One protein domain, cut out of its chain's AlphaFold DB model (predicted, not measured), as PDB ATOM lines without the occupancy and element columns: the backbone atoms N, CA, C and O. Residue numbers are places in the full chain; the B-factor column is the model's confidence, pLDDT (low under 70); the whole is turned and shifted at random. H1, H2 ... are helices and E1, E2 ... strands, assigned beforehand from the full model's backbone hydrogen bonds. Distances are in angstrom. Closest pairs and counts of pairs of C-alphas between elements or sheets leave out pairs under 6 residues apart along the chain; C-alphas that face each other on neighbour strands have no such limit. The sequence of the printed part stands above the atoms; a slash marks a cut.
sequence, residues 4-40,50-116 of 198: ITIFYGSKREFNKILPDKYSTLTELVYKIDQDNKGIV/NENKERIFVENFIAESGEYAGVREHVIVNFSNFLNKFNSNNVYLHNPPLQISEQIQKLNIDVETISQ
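This is residues 4 to 40 and 50 to 116 of the 198 residues of an uncharacterized protein of Jeotgalibacillus malaysiensis (UniProt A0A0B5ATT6). A twisted sheet of four parallel strands has helices on both faces: H1 packs on one, and H5, grouped with the short H3 and H4, is over the opposite one. H2 packs by its residues 25 to 32 on the E2 side of the sheet, and its far end sticks out with residues 33 to 40. The printed part has 104 residues, with five named helices and four named strands in the order E1 H1 H2 E2 H3 H4 E3 H5 E4; across the sheet the order is E2 E3 E1 E4. The class is mixed, helices and strands; the whole is compact, with a radius of gyration of the C-alphas of 13.8 A, yet elongated in outline, spanning 45 by 28 by 26 A.

Find C-alpha 4 at (127.545, 6.646, 3.750), where E1 begins; it runs 13.3 A to residue 8. H1 follows at residues 11 to 17. At C-alpha 25, (117.657, 0.799, 12.214), H2 begins and runs 18.3 A to residue 37. Beyond the cut, E2 spans residues 56 to 63, 16.7 A, and bends by 88 degrees at residue 59. H3 is residues 73 to 77 and H4 residues 79 to 83. E3, residues 86 to 94, runs 19.2 A and bends by 92 degrees at residue 89. H5 is residues 98 to 105; E4, residues 111 to 115, ends at (123.238, 19.955, 5.876).

Begin at the sheet, where these backbone atoms of neighbour strands are within hydrogen-bond range: N 61 and O 90 of E2 and E3 at 2.9 A, N 5 and O 91 of E1 and E3 at 2.8 A, and N 6 and O 112 of E1 and E4 at 2.8 A. E2, H3 H4, E3 form a strand-helix-strand unit, two parallel neighbour strands with helices between, and its crossover is right-handed. E3, H5, E4 form a split unit, with E1 between its strands, also right-handed. H1 is on the sheet at a height of 9.1 A, over E1; H5, on the opposite face, has a height of 10.1 A. H2 is on the sheet too; its closest C-alphas to E2 are Leu 25 and Ala 63, 5.0 A apart. H5 touches H4, closest at C-alphas 100 and 79, 6.3 A, and H3, closest at C-alphas 100 and 76, 6.5 A. Each O i to N i+4 pair is within hydrogen-bond range in H2, H3, H4 and H5; H1 has 1 of 3, and 3 of 4 for O i to N i+3.

Val 40 and Gln 116 have the C-alphas farthest apart, 45.7 A. Residues 41 to 49 are not printed, and C-alphas 40 and 50 are 16.7 A apart across this cut. Of the links printed whole, no link is long. The pLDDT is under 70 at residues 35 to 40 and 50 to 55.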
ATOM      1  N   ILE A   4     128.263   6.192   2.553       92.56
ATOM      2  CA  ILE A   4     127.545   6.646   3.750       92.56
ATOM      3  C   ILE A   4     127.189   8.123   3.587       92.56
ATOM      4  O   ILE A   4     128.055   8.942   3.301       92.56
ATOM      5  N   THR A   5     125.927   8.467   3.813       95.12
ATOM      6  CA  THR A   5     125.426   9.840   3.799       95.12
ATOM      7  C   THR A   5     124.899  10.202   5.184       95.12
ATOM      8  O   THR A   5     123.978   9.568   5.700       95.12
ATOM      9  N   ILE A   6     125.470  11.240   5.789       96.38
ATOM     10  CA  ILE A   6     124.964  11.858   7.016       96.38
ATOM     11  C   ILE A   6     124.190  13.111   6.617       96.38
ATOM     12  O   ILE A   6     124.746  14.005   5.985       96.38
ATOM     13  N   PHE A   7     122.917  13.185   6.995       97.12
ATOM     14  CA  PHE A   7     122.061  14.331   6.723       97.12
ATOM     15  C   PHE A   7     121.678  15.050   8.018       97.12
ATOM     16  O   PHE A   7     121.047  14.458   8.900       97.12
ATOM     17  N   TYR A   8     122.003  16.338   8.106       96.12
ATOM     18  CA  TYR A   8     121.593  17.223   9.190       96.12
ATOM     19  C   TYR A   8     120.479  18.159   8.726       96.12
ATOM     20  O   TYR A   8     120.691  19.024   7.881       96.12
ATOM     21  N   GLY A   9     119.278  18.021   9.281       93.56
ATOM     22  CA  GLY A   9     118.142  18.848   8.879       93.56
ATOM     23  C   GLY A   9     116.784  18.296   9.287       93.56
ATOM     24  O   GLY A   9     116.665  17.373  10.097       93.56
ATOM     25  N   SER A  10     115.729  18.868   8.720       91.75
ATOM     26  CA  SER A  10     114.355  18.428   8.954       91.75
ATOM     27  C   SER A  10     114.084  17.054   8.333       91.75
ATOM     28  O   SER A  10     114.645  16.690   7.300       91.75
ATOM     29  N   LYS A  11     113.154  16.296   8.932       91.44
ATOM     30  CA  LYS A  11     112.695  15.014   8.372       91.44
ATOM     31  C   LYS A  11     112.096  15.180   6.969       91.44
ATOM     32  O   LYS A  11     112.248  14.306   6.126       91.44
ATOM     33  N   ARG A  12     111.442  16.316   6.702       90.44
ATOM     34  CA  ARG A  12     110.833  16.603   5.395       90.44
ATOM     35  C   ARG A  12     111.877  16.638   4.283       90.44
ATOM     36  O   ARG A  12     111.653  16.032   3.243       90.44
ATOM     37  N   GLU A  13     112.982  17.348   4.497       92.25
ATOM     38  CA  GLU A  13     114.061  17.422   3.507       92.25
ATOM     39  C   GLU A  13     114.841  16.105   3.429       92.25
ATOM     40  O   GLU A  13     115.157  15.663   2.328       92.25
ATOM     41  N   PHE A  14     115.052  15.422   4.561       94.69
ATOM     42  CA  PHE A  14     115.673  14.095   4.573       94.69
ATOM     43  C   PHE A  14     114.901  13.086   3.714       94.69
ATOM     44  O   PHE A  14     115.493  12.389   2.898       94.69
ATOM     45  N   ASN A  15     113.571  13.062   3.812       93.00
ATOM     46  CA  ASN A  15     112.738  12.147   3.030       93.00
ATOM     47  C   ASN A  15     112.888  12.318   1.507       93.00
ATOM     48  O   ASN A  15     112.606  11.380   0.772       93.00
ATOM     49  N   LYS A  16     113.336  13.485   1.018       93.38
ATOM     50  CA  LYS A  16     113.527  13.733  -0.423       93.38
ATOM     51  C   LYS A  16     114.748  13.021  -1.005       93.38
ATOM     52  O   LYS A  16     114.808  12.843  -2.216       93.38
ATOM     53  N   ILE A  17     115.721  12.659  -0.166       92.31
ATOM     54  CA  ILE A  17     116.951  11.974  -0.594       92.31
ATOM     55  C   ILE A  17     116.885  10.457  -0.385       92.31
ATOM     56  O   ILE A  17     117.847   9.757  -0.700       92.31
ATOM     57  N   LEU A  18     115.779   9.950   0.171       91.19
ATOM     58  CA  LEU A  18     115.628   8.534   0.473       91.19
ATOM     59  C   LEU A  18     115.254   7.718  -0.773       91.19
ATOM     60  O   LEU A  18     114.490   8.193  -1.612       91.19
ATOM     61  N   PRO A  19     115.756   6.477  -0.884       90.50
ATOM     62  CA  PRO A  19     115.343   5.540  -1.923       90.50
ATOM     63  C   PRO A  19     113.955   4.939  -1.639       90.50
ATOM     64  O   PRO A  19     113.494   4.929  -0.501       90.50
ATOM     65  N   ASP A  20     113.321   4.346  -2.658       86.38
ATOM     66  CA  ASP A  20     111.973   3.757  -2.547       86.38
ATOM     67  C   ASP A  20     111.897   2.519  -1.635       86.38
ATOM     68  O   ASP A  20     110.853   2.222  -1.055       86.38
ATOM     69  N   LYS A  21     112.993   1.753  -1.529       89.12
ATOM     70  CA  LYS A  21     113.080   0.536  -0.707       89.12
ATOM     71  C   LYS A  21     114.284   0.605   0.212       89.12
ATOM     72  O   LYS A  21     115.412   0.754  -0.256       89.12
ATOM     73  N   TYR A  22     114.047   0.438   1.505       91.81
ATOM     74  CA  TYR A  22     115.077   0.477   2.535       91.81
ATOM     75  C   TYR A  22     114.698  -0.369   3.748       91.81
ATOM     76  O   TYR A  22     113.548  -0.775   3.904       91.81
ATOM     77  N   SER A  23     115.677  -0.637   4.608       91.88
ATOM     78  CA  SER A  23     115.466  -1.190   5.949       91.88
ATOM     79  C   SER A  23     115.893  -0.181   7.003       91.88
ATOM     80  O   SER A  23     116.918   0.490   6.854       91.88
ATOM     81  N   THR A  24     115.100  -0.083   8.063       94.00
ATOM     82  CA  THR A  24     115.316   0.870   9.156       94.00
ATOM     83  C   THR A  24     116.261   0.314  10.228       94.00
ATOM     84  O   THR A  24     116.506  -0.897  10.303       94.00
ATOM     85  N   LEU A  25     116.804   1.184  11.083       92.94
ATOM     86  CA  LEU A  25     117.657   0.799  12.214       92.94
ATOM     87  C   LEU A  25     116.938  -0.171  13.147       92.94
ATOM     88  O   LEU A  25     117.487  -1.214  13.501       92.94
ATOM     89  N   THR A  26     115.700   0.145  13.501       90.81
ATOM     90  CA  THR A  26     114.900  -0.651  14.431       90.81
ATOM     91  C   THR A  26     114.611  -2.045  13.865       90.81
ATOM     92  O   THR A  26     114.761  -3.041  14.576       90.81
ATOM     93  N   GLU A  27     114.266  -2.138  12.576       89.62
ATOM     94  CA  GLU A  27     114.040  -3.417  11.892       89.62
ATOM     95  C   GLU A  27     115.293  -4.293  11.864       89.62
ATOM     96  O   GLU A  27     115.214  -5.492  12.145       89.62
ATOM     97  N   LEU A  28     116.452  -3.717  11.529       89.44
ATOM     98  CA  LEU A  28     117.697  -4.481  11.456       89.44
ATOM     99  C   LEU A  28     118.186  -4.919  12.832       89.44
ATOM    100  O   LEU A  28     118.615  -6.063  12.978       89.44
ATOM    101  N   VAL A  29     118.090  -4.056  13.845       88.19
ATOM    102  CA  VAL A  29     118.414  -4.434  15.228       88.19
ATOM    103  C   VAL A  29     117.527  -5.591  15.675       88.19
ATOM    104  O   VAL A  29     118.037  -6.569  16.215       88.19
ATOM    105  N   TYR A  30     116.224  -5.531  15.390       87.50
ATOM    106  CA  TYR A  30     115.298  -6.607  15.732       87.50
ATOM    107  C   TYR A  30     115.640  -7.928  15.028       87.50
ATOM    108  O   TYR A  30     115.709  -8.962  15.693       87.50
ATOM    109  N   LYS A  31     115.903  -7.901  13.712       85.38
ATOM    110  CA  LYS A  31     116.301  -9.092  12.935       85.38
ATOM    111  C   LYS A  31     117.590  -9.715  13.473       85.38
ATOM    112  O   LYS A  31     117.622 -10.901  13.775       85.38
ATOM    113  N   ILE A  32     118.619  -8.896  13.691       84.19
ATOM    114  CA  ILE A  32     119.912  -9.355  14.213       84.19
ATOM    115  C   ILE A  32     119.762  -9.934  15.628       84.19
ATOM    116  O   ILE A  32     120.377 -10.951  15.951       84.19
ATOM    117  N   ASP A  33     118.949  -9.323  16.492       82.44
ATOM    118  CA  ASP A  33     118.693  -9.843  17.839       82.44
ATOM    119  C   ASP A  33     117.910 -11.168  17.821       82.44
ATOM    120  O   ASP A  33     118.153 -12.023  18.676       82.44
ATOM    121  N   GLN A  34     116.986 -11.365  16.873       77.62
ATOM    122  CA  GLN A  34     116.296 -12.646  16.688       77.62
ATOM    123  C   GLN A  34     117.259 -13.748  16.239       77.62
ATOM    124  O   GLN A  34     117.277 -14.817  16.851       77.62
ATOM    125  N   ASP A  35     118.106 -13.461  15.251       69.19
ATOM    126  CA  ASP A  35     119.097 -14.415  14.743       69.19
ATOM    127  C   ASP A  35     120.097 -14.829  15.836       69.19
ATOM    128  O   ASP A  35     120.488 -15.994  15.930       69.19
ATOM    129  N   ASN A  36     120.468 -13.900  16.723       66.88
ATOM    130  CA  ASN A  36     121.346 -14.186  17.859       66.88
ATOM    131  C   ASN A  36     120.655 -15.003  18.965       66.88
ATOM    132  O   ASN A  36     121.309 -15.805  19.629       66.88
ATOM    133  N   LYS A  37     119.339 -14.847  19.167       57.06
ATOM    134  CA  LYS A  37     118.561 -15.642  20.139       57.06
ATOM    135  C   LYS A  37     118.302 -17.081  19.686       57.06
ATOM    136  O   LYS A  37     118.001 -17.915  20.531       57.06
ATOM    137  N   GLY A  38     118.460 -17.397  18.401       44.28
ATOM    138  CA  GLY A  38     118.513 -18.786  17.927       44.28
ATOM    139  C   GLY A  38     119.760 -19.545  18.408       44.28
ATOM    140  O   GLY A  38     119.791 -20.769  18.363       44.28
ATOM    141  N   ILE A  39     120.771 -18.832  18.920       45.62
ATOM    142  CA  ILE A  39     122.047 -19.368  19.417       45.62
ATOM    143  C   ILE A  39     121.977 -19.570  20.943       45.62
ATOM    144  O   ILE A  39     122.899 -19.238  21.687       45.62
ATOM    145  N   VAL A  40     120.864 -20.097  21.459       39.31
ATOM    146  CA  VAL A  40     120.828 -20.608  22.837       39.31
ATOM    147  C   VAL A  40     121.355 -22.042  22.810       39.31
ATOM    148  O   VAL A  40     120.602 -22.999  22.712       39.31
ATOM    149  N   ASN A  50     133.503 -22.368  12.410       39.38
ATOM    150  CA  ASN A  50     133.426 -20.977  11.955       39.38
ATOM    151  C   ASN A  50     132.645 -20.963  10.629       39.38
ATOM    152  O   ASN A  50     133.209 -20.692   9.568       39.38
ATOM    153  N   GLU A  51     131.362 -21.314  10.664       42.28
ATOM    154  CA  GLU A  51     130.495 -21.160   9.510       42.28
ATOM    155  C   GLU A  51     130.424 -19.669   9.189       42.28
ATOM    156  O   GLU A  51     129.995 -18.843  10.003       42.28
ATOM    157  N   ASN A  52     130.889 -19.332   7.987       44.88
ATOM    158  CA  ASN A  52     130.607 -18.084   7.301       44.88
ATOM    159  C   ASN A  52     129.087 -17.885   7.257       44.88
ATOM    160  O   ASN A  52     128.447 -18.215   6.261       44.88
ATOM    161  N   LYS A  53     128.490 -17.354   8.328       54.62
ATOM    162  CA  LYS A  53     127.111 -16.879   8.277       54.62
ATOM    163  C   LYS A  53     127.066 -15.811   7.197       54.62
ATOM    164  O   LYS A  53     127.746 -14.787   7.310       54.62
ATOM    165  N   GLU A  54     126.315 -16.086   6.134       57.22
ATOM    166  CA  GLU A  54     126.078 -15.123   5.068       57.22
ATOM    167  C   GLU A  54     125.570 -13.833   5.710       57.22
ATOM    168  O   GLU A  54     124.545 -13.807   6.393       57.22
ATOM    169  N   ARG A  55     126.351 -12.758   5.570       66.56
ATOM    170  CA  ARG A  55     125.969 -11.458   6.120       66.56
ATOM    171  C   ARG A  55     124.663 -11.044   5.464       66.56
ATOM    172  O   ARG A  55     124.576 -11.048   4.236       66.56
ATOM    173  N   ILE A  56     123.698 -10.628   6.279       76.38
ATOM    174  CA  ILE A  56     122.423 -10.092   5.798       76.38
ATOM    175  C   ILE A  56     122.734  -8.998   4.772       76.38
ATOM    176  O   ILE A  56     123.487  -8.066   5.063       76.38
ATOM    177  N   PHE A  57     122.198  -9.130   3.563       81.75
ATOM    178  CA  PHE A  57     122.355  -8.120   2.527       81.75
ATOM    179  C   PHE A  57     121.193  -7.128   2.602       81.75
ATOM    180  O   PHE A  57     120.027  -7.513   2.531       81.75
ATOM    181  N   VAL A  58     121.520  -5.847   2.757       84.69
ATOM    182  CA  VAL A  58     120.562  -4.746   2.876       84.69
ATOM    183  C   VAL A  58     120.936  -3.687   1.857       84.69
ATOM    184  O   VAL A  58     121.905  -2.966   2.045       84.69
ATOM    185  N   GLU A  59     120.174  -3.559   0.776       87.06
ATOM    186  CA  GLU A  59     120.513  -2.620  -0.299       87.06
ATOM    187  C   GLU A  59     120.650  -1.171   0.210       87.06
ATOM    188  O   GLU A  59     121.710  -0.559   0.058       87.06
ATOM    189  N   ASN A  60     119.618  -0.666   0.895       91.62
ATOM    190  CA  ASN A  60     119.598   0.670   1.486       91.62
ATOM    191  C   ASN A  60     119.269   0.584   2.974       91.62
ATOM    192  O   ASN A  60     118.211   0.083   3.361       91.62
ATOM    193  N   PHE A  61     120.174   1.088   3.802       94.19
ATOM    194  CA  PHE A  61     120.005   1.166   5.244       94.19
ATOM    195  C   PHE A  61     119.740   2.611   5.669       94.19
ATOM    196  O   PHE A  61     120.465   3.518   5.261       94.19
ATOM    197  N   ILE A  62     118.720   2.821   6.500       95.31
ATOM    198  CA  ILE A  62     118.337   4.144   6.996       95.31
ATOM    199  C   ILE A  62     118.241   4.111   8.517       95.31
ATOM    200  O   ILE A  62     117.628   3.215   9.088       95.31
ATOM    201  N   ALA A  63     118.816   5.114   9.170       95.44
ATOM    202  CA  ALA A  63     118.573   5.390  10.577       95.44
ATOM    203  C   ALA A  63     117.975   6.793  10.713       95.44
ATOM    204  O   ALA A  63     118.676   7.793  10.536       95.44
ATOM    205  N   GLU A  64     116.673   6.869  11.001       95.00
ATOM    206  CA  GLU A  64     116.014   8.144  11.272       95.00
ATOM    207  C   GLU A  64     116.364   8.685  12.666       95.00
ATOM    208  O   GLU A  64     116.589   7.926  13.612       95.00
ATOM    209  N   SER A  65     116.296  10.010  12.843       93.62
ATOM    210  CA  SER A  65     116.648  10.666  14.110       93.62
ATOM    211  C   SER A  65     115.874  10.142  15.328       93.62
ATOM    212  O   SER A  65     116.382  10.150  16.446       93.62
ATOM    213  N   GLY A  66     114.623   9.714  15.132       90.94
ATOM    214  CA  GLY A  66     113.782   9.167  16.201       90.94
ATOM    215  C   GLY A  66     114.129   7.729  16.593       90.94
ATOM    216  O   GLY A  66     113.859   7.327  17.722       90.94
ATOM    217  N   GLU A  67     114.749   6.959  15.697       94.00
ATOM    218  CA  GLU A  67     115.021   5.534  15.913       94.00
ATOM    219  C   GLU A  67     116.184   5.286  16.871       94.00
ATOM    220  O   GLU A  67     116.194   4.281  17.580       94.00
ATOM    221  N   TYR A  68     117.138   6.216  16.955       94.31
ATOM    222  CA  TYR A  68     118.269   6.092  17.876       94.31
ATOM    223  C   TYR A  68     117.827   5.966  19.339       94.31
ATOM    224  O   TYR A  68     118.473   5.270  20.114       94.31
ATOM    225  N   ALA A  69     116.705   6.590  19.717       90.50
ATOM    226  CA  ALA A  69     116.143   6.471  21.061       90.50
ATOM    227  C   ALA A  69     115.433   5.125  21.308       90.50
ATOM    228  O   ALA A  69     115.204   4.754  22.457       90.50
ATOM    229  N   GLY A  70     115.053   4.410  20.245       87.81
ATOM    230  CA  GLY A  70     114.363   3.121  20.322       87.81
ATOM    231  C   GLY A  70     115.302   1.921  20.456       87.81
ATOM    232  O   GLY A  70     114.858   0.832  20.824       87.81
ATOM    233  N   VAL A  71     116.595   2.099  20.175       89.88
ATOM    234  CA  VAL A  71     117.595   1.035  20.291       89.88
ATOM    235  C   VAL A  71     118.294   1.063  21.645       89.88
ATOM    236  O   VAL A  71     118.349   2.070  22.343       89.88
ATOM    237  N   ARG A  72     118.853  -0.083  22.034       89.06
ATOM    238  CA  ARG A  72     119.640  -0.194  23.265       89.06
ATOM    239  C   ARG A  72     120.956   0.570  23.117       89.06
ATOM    240  O   ARG A  72     121.596   0.485  22.074       89.06
ATOM    241  N   GLU A  73     121.419   1.175  24.210       89.31
ATOM    242  CA  GLU A  73     122.656   1.972  24.275       89.31
ATOM    243  C   GLU A  73     123.870   1.289  23.622       89.31
ATOM    244  O   GLU A  73     124.634   1.909  22.889       89.31
ATOM    245  N   HIS A  74     124.019  -0.025  23.813       90.19
ATOM    246  CA  HIS A  74     125.144  -0.776  23.250       90.19
ATOM    247  C   HIS A  74     125.221  -0.723  21.710       90.19
ATOM    248  O   HIS A  74     126.313  -0.900  21.169       90.19
ATOM    249  N   VAL A  75     124.097  -0.495  21.015       90.88
ATOM    250  CA  VAL A  75     124.039  -0.313  19.554       90.88
ATOM    251  C   VAL A  75     124.603   1.053  19.165       90.88
ATOM    252  O   VAL A  75     125.323   1.146  18.177       90.88
ATOM    253  N   ILE A  76     124.324   2.094  19.952       93.31
ATOM    254  CA  ILE A  76     124.824   3.460  19.730       93.31
ATOM    255  C   ILE A  76     126.334   3.525  19.998       93.31
ATOM    256  O   ILE A  76     127.098   4.031  19.175       93.31
ATOM    257  N   VAL A  77     126.778   2.939  21.116       92.69
ATOM    258  CA  VAL A  77     128.195   2.914  21.520       92.69
ATOM    259  C   VAL A  77     129.061   2.111  20.546       92.69
ATOM    260  O   VAL A  77     130.208   2.474  20.311       92.69
ATOM    261  N   ASN A  78     128.521   1.036  19.960       91.00
ATOM    262  CA  ASN A  78     129.240   0.152  19.036       91.00
ATOM    263  C   ASN A  78     128.641   0.177  17.624       91.00
ATOM    264  O   ASN A  78     128.503  -0.870  16.980       91.00
ATOM    265  N   PHE A  79     128.259   1.357  17.141       92.94
ATOM    266  CA  PHE A  79     127.520   1.498  15.891       92.94
ATOM    267  C   PHE A  79     128.315   1.008  14.677       92.94
ATOM    268  O   PHE A  79     127.767   0.331  13.811       92.94
ATOM    269  N   SER A  80     129.628   1.247  14.639       89.81
ATOM    270  CA  SER A  80     130.503   0.715  13.582       89.81
ATOM    271  C   SER A  80     130.498  -0.820  13.532       89.81
ATOM    272  O   SER A  80     130.389  -1.415  12.461       89.81
ATOM    273  N   ASN A  81     130.540  -1.479  14.693       88.69
ATOM    274  CA  ASN A  81     130.453  -2.938  14.787       88.69
ATOM    275  C   ASN A  81     129.069  -3.449  14.390       88.69
ATOM    276  O   ASN A  81     128.970  -4.511  13.783       88.69
ATOM    277  N   PHE A  82     128.009  -2.711  14.720       89.75
ATOM    278  CA  PHE A  82     126.661  -3.020  14.259       89.75
ATOM    279  C   PHE A  82     126.571  -2.983  12.727       89.75
ATOM    280  O   PHE A  82     126.080  -3.942  12.137       89.75
ATOM    281  N   LEU A  83     127.121  -1.947  12.087       88.69
ATOM    282  CA  LEU A  83     127.175  -1.844  10.626       88.69
ATOM    283  C   LEU A  83     127.934  -3.010   9.977       88.69
ATOM    284  O   LEU A  83     127.532  -3.484   8.924       88.69
ATOM    285  N   ASN A  84     128.977  -3.534  10.630       86.19
ATOM    286  CA  ASN A  84     129.743  -4.681  10.130       86.19
ATOM    287  C   ASN A  84     128.973  -6.017  10.150       86.19
ATOM    288  O   ASN A  84     129.423  -6.984   9.530       86.19
ATOM    289  N   LYS A  85     127.833  -6.102  10.853       85.88
ATOM    290  CA  LYS A  85     127.015  -7.329  10.922       85.88
ATOM    291  C   LYS A  85     126.219  -7.594   9.642       85.88
ATOM    292  O   LYS A  85     125.742  -8.710   9.453       85.88
ATOM    293  N   PHE A  86     126.074  -6.602   8.770       84.00
ATOM    294  CA  PHE A  86     125.342  -6.712   7.514       84.00
ATOM    295  C   PHE A  86     126.114  -6.033   6.382       84.00
ATOM    296  O   PHE A  86     126.950  -5.161   6.599       84.00
ATOM    297  N   ASN A  87     125.848  -6.441   5.148       83.44
ATOM    298  CA  ASN A  87     126.395  -5.767   3.982       83.44
ATOM    299  C   ASN A  87     125.351  -4.785   3.464       83.44
ATOM    300  O   ASN A  87     124.258  -5.203   3.092       83.44
ATOM    301  N   SER A  88     125.700  -3.500   3.414       83.00
ATOM    302  CA  SER A  88     124.879  -2.488   2.749       83.00
ATOM    303  C   SER A  88     125.589  -1.795   1.602       83.00
ATOM    304  O   SER A  88     126.817  -1.642   1.629       83.00
ATOM    305  N   ASN A  89     124.820  -1.396   0.587       83.69
ATOM    306  CA  ASN A  89     125.337  -0.586  -0.512       83.69
ATOM    307  C   ASN A  89     125.324   0.891  -0.110       83.69
ATOM    308  O   ASN A  89     126.379   1.529  -0.154       83.69
ATOM    309  N   ASN A  90     124.169   1.372   0.366       90.56
ATOM    310  CA  ASN A  90     123.950   2.762   0.760       90.56
ATOM    311  C   ASN A  90     123.483   2.860   2.215       90.56
ATOM    312  O   ASN A  90     122.586   2.126   2.638       90.56
ATOM    313  N   VAL A  91     124.065   3.793   2.968       93.50
ATOM    314  CA  VAL A  91     123.663   4.115   4.342       93.50
ATOM    315  C   VAL A  91     123.255   5.575   4.442       93.50
ATOM    316  O   VAL A  91     124.031   6.445   4.062       93.50
ATOM    317  N   TYR A  92     122.093   5.841   5.032       95.75
ATOM    318  CA  TYR A  92     121.587   7.187   5.294       95.75
ATOM    319  C   TYR A  92     121.348   7.375   6.794       95.75
ATOM    320  O   TYR A  92     120.564   6.649   7.404       95.75
ATOM    321  N   LEU A  93     122.019   8.355   7.397       96.44
ATOM    322  CA  LEU A  93     121.912   8.672   8.823       96.44
ATOM    323  C   LEU A  93     121.315  10.070   8.990       96.44
ATOM    324  O   LEU A  93     121.912  11.049   8.544       96.44
ATOM    325  N   HIS A  94     120.157  10.180   9.639       97.50
ATOM    326  CA  HIS A  94     119.454  11.453   9.826       97.50
ATOM    327  C   HIS A  94     119.645  12.005  11.231       97.50
ATOM    328  O   HIS A  94     119.168  11.410  12.191       97.50
ATOM    329  N   ASN A  95     120.285  13.172  11.355       96.25
ATOM    330  CA  ASN A  95     120.630  13.790  12.641       96.25
ATOM    331  C   ASN A  95     121.195  12.766  13.656       96.25
ATOM    332  O   ASN A  95     120.653  12.652  14.762       96.25
ATOM    333  N   PRO A  96     122.234  11.981  13.299       96.62
ATOM    334  CA  PRO A  96     122.778  10.981  14.207       96.62
ATOM    335  C   PRO A  96     123.310  11.629  15.496       96.62
ATOM    336  O   PRO A  96     123.830  12.748  15.449       96.62
ATOM    337  N   PRO A  97     123.254  10.921  16.641       95.38
ATOM    338  CA  PRO A  97     124.006  11.289  17.832       95.38
ATOM    339  C   PRO A  97     125.475  11.557  17.496       95.38
ATOM    340  O   PRO A  97     126.059  10.847  16.674       95.38
ATOM    341  N   LEU A  98     126.091  12.521  18.187       93.62
ATOM    342  CA  LEU A  98     127.490  12.904  17.952       93.62
ATOM    343  C   LEU A  98     128.438  11.694  17.995       93.62
ATOM    344  O   LEU A  98     129.308  11.540  17.143       93.62
ATOM    345  N   GLN A  99     128.206  10.780  18.939       93.56
ATOM    346  CA  GLN A  99     128.978   9.544  19.075       93.56
ATOM    347  C   GLN A  99     128.920   8.662  17.821       93.56
ATOM    348  O   GLN A  99     129.914   8.026  17.476       93.56
ATOM    349  N   ILE A 100     127.770   8.601  17.141       94.88
ATOM    350  CA  ILE A 100     127.614   7.838  15.899       94.88
ATOM    351  C   ILE A 100     128.345   8.548  14.766       94.88
ATOM    352  O   ILE A 100     129.133   7.909  14.073       94.88
ATOM    353  N   SER A 101     128.144   9.857  14.584       94.06
ATOM    354  CA  SER A 101     128.821  10.583  13.504       94.06
ATOM    355  C   SER A 101     130.345  10.527  13.642       94.06
ATOM    356  O   SER A 101     131.031  10.295  12.651       94.06
ATOM    357  N   GLU A 102     130.882  10.632  14.861       93.00
ATOM    358  CA  GLU A 102     132.321  10.480  15.120       93.00
ATOM    359  C   GLU A 102     132.837   9.068  14.818       93.00
ATOM    360  O   GLU A 102     133.931   8.914  14.275       93.00
ATOM    361  N   GLN A 103     132.080   8.020  15.169       93.00
ATOM    362  CA  GLN A 103     132.448   6.639  14.838       93.00
ATOM    363  C   GLN A 103     132.506   6.424  13.324       93.00
ATOM    364  O   GLN A 103     133.431   5.775  12.845       93.00
ATOM    365  N   ILE A 104     131.545   6.979  12.584       91.56
ATOM    366  CA  ILE A 104     131.463   6.867  11.123       91.56
ATOM    367  C   ILE A 104     132.593   7.631  10.439       91.56
ATOM    368  O   ILE A 104     133.228   7.085   9.546       91.56
ATOM    369  N   GLN A 105     132.893   8.850  10.884       88.75
ATOM    370  CA  GLN A 105     133.995   9.648  10.335       88.75
ATOM    371  C   GLN A 105     135.372   9.007  10.555       88.75
ATOM    372  O   GLN A 105     136.297   9.262   9.791       88.75
ATOM    373  N   LYS A 106     135.522   8.167  11.588       88.56
ATOM    374  CA  LYS A 106     136.747   7.386  11.835       88.56
ATOM    375  C   LYS A 106     136.879   6.163  10.924       88.56
ATOM    376  O   LYS A 106     137.937   5.536  10.913       88.56
ATOM    377  N   LEU A 107     135.827   5.786  10.196       84.19
ATOM    378  CA  LEU A 107     135.919   4.738   9.186       84.19
ATOM    379  C   LEU A 107     136.623   5.317   7.955       84.19
ATOM    380  O   LEU A 107     136.271   6.393   7.487       84.19
ATOM    381  N   ASN A 108     137.584   4.584   7.389       75.19
ATOM    382  CA  ASN A 108     138.235   4.946   6.123       75.19
ATOM    383  C   ASN A 108     137.306   4.663   4.922       75.19
ATOM    384  O   ASN A 108     137.650   3.891   4.028       75.19
ATOM    385  N   ILE A 109     136.096   5.221   4.946       83.25
ATOM    386  CA  ILE A 109     135.032   5.050   3.950       83.25
ATOM    387  C   ILE A 109     134.625   6.439   3.453       83.25
ATOM    388  O   ILE A 109     134.764   7.424   4.173       83.25
ATOM    389  N   ASP A 110     134.121   6.520   2.224       84.75
ATOM    390  CA  ASP A 110     133.552   7.751   1.682       84.75
ATOM    391  C   ASP A 110     132.267   8.140   2.444       84.75
ATOM    392  O   ASP A 110     131.256   7.423   2.403       84.75
ATOM    393  N   VAL A 111     132.338   9.249   3.189       90.75
ATOM    394  CA  VAL A 111     131.246   9.790   4.008       90.75
ATOM    395  C   VAL A 111     130.862  11.166   3.476       90.75
ATOM    396  O   VAL A 111     131.588  12.146   3.641       90.75
ATOM    397  N   GLU A 112     129.672  11.258   2.896       93.69
ATOM    398  CA  GLU A 112     129.083  12.512   2.446       93.69
ATOM    399  C   GLU A 112     128.268  13.134   3.585       93.69
ATOM    400  O   GLU A 112     127.334  12.519   4.098       93.69
ATOM    401  N   THR A 113     128.606  14.359   3.997       94.38
ATOM    402  CA  THR A 113     127.817  15.108   4.987       94.38
ATOM    403  C   THR A 113     127.021  16.204   4.290       94.38
ATOM    404  O   THR A 113     127.597  17.088   3.662       94.38
ATOM    405  N   ILE A 114     125.698  16.149   4.422       95.00
ATOM    406  CA  ILE A 114     124.752  17.099   3.840       95.00
ATOM    407  C   ILE A 114     124.044  17.818   4.982       95.00
ATOM    408  O   ILE A 114     123.504  17.177   5.882       95.00
ATOM    409  N   SER A 115     123.996  19.143   4.926       93.62
ATOM    410  CA  SER A 115     123.238  19.955   5.876       93.62
ATOM    411  C   SER A 115     122.154  20.732   5.141       93.62
ATOM    412  O   SER A 115     122.407  21.320   4.091       93.62
ATOM    413  N   GLN A 116     120.942  20.739   5.692       92.62
ATOM    414  CA  GLN A 116     119.868  21.604   5.226       92.62
ATOM    415  C   GLN A 116     120.264  23.065   5.461       92.62
ATOM    416  O   GLN A 116     120.591  23.454   6.584       92.62
TER     417      GLN A 116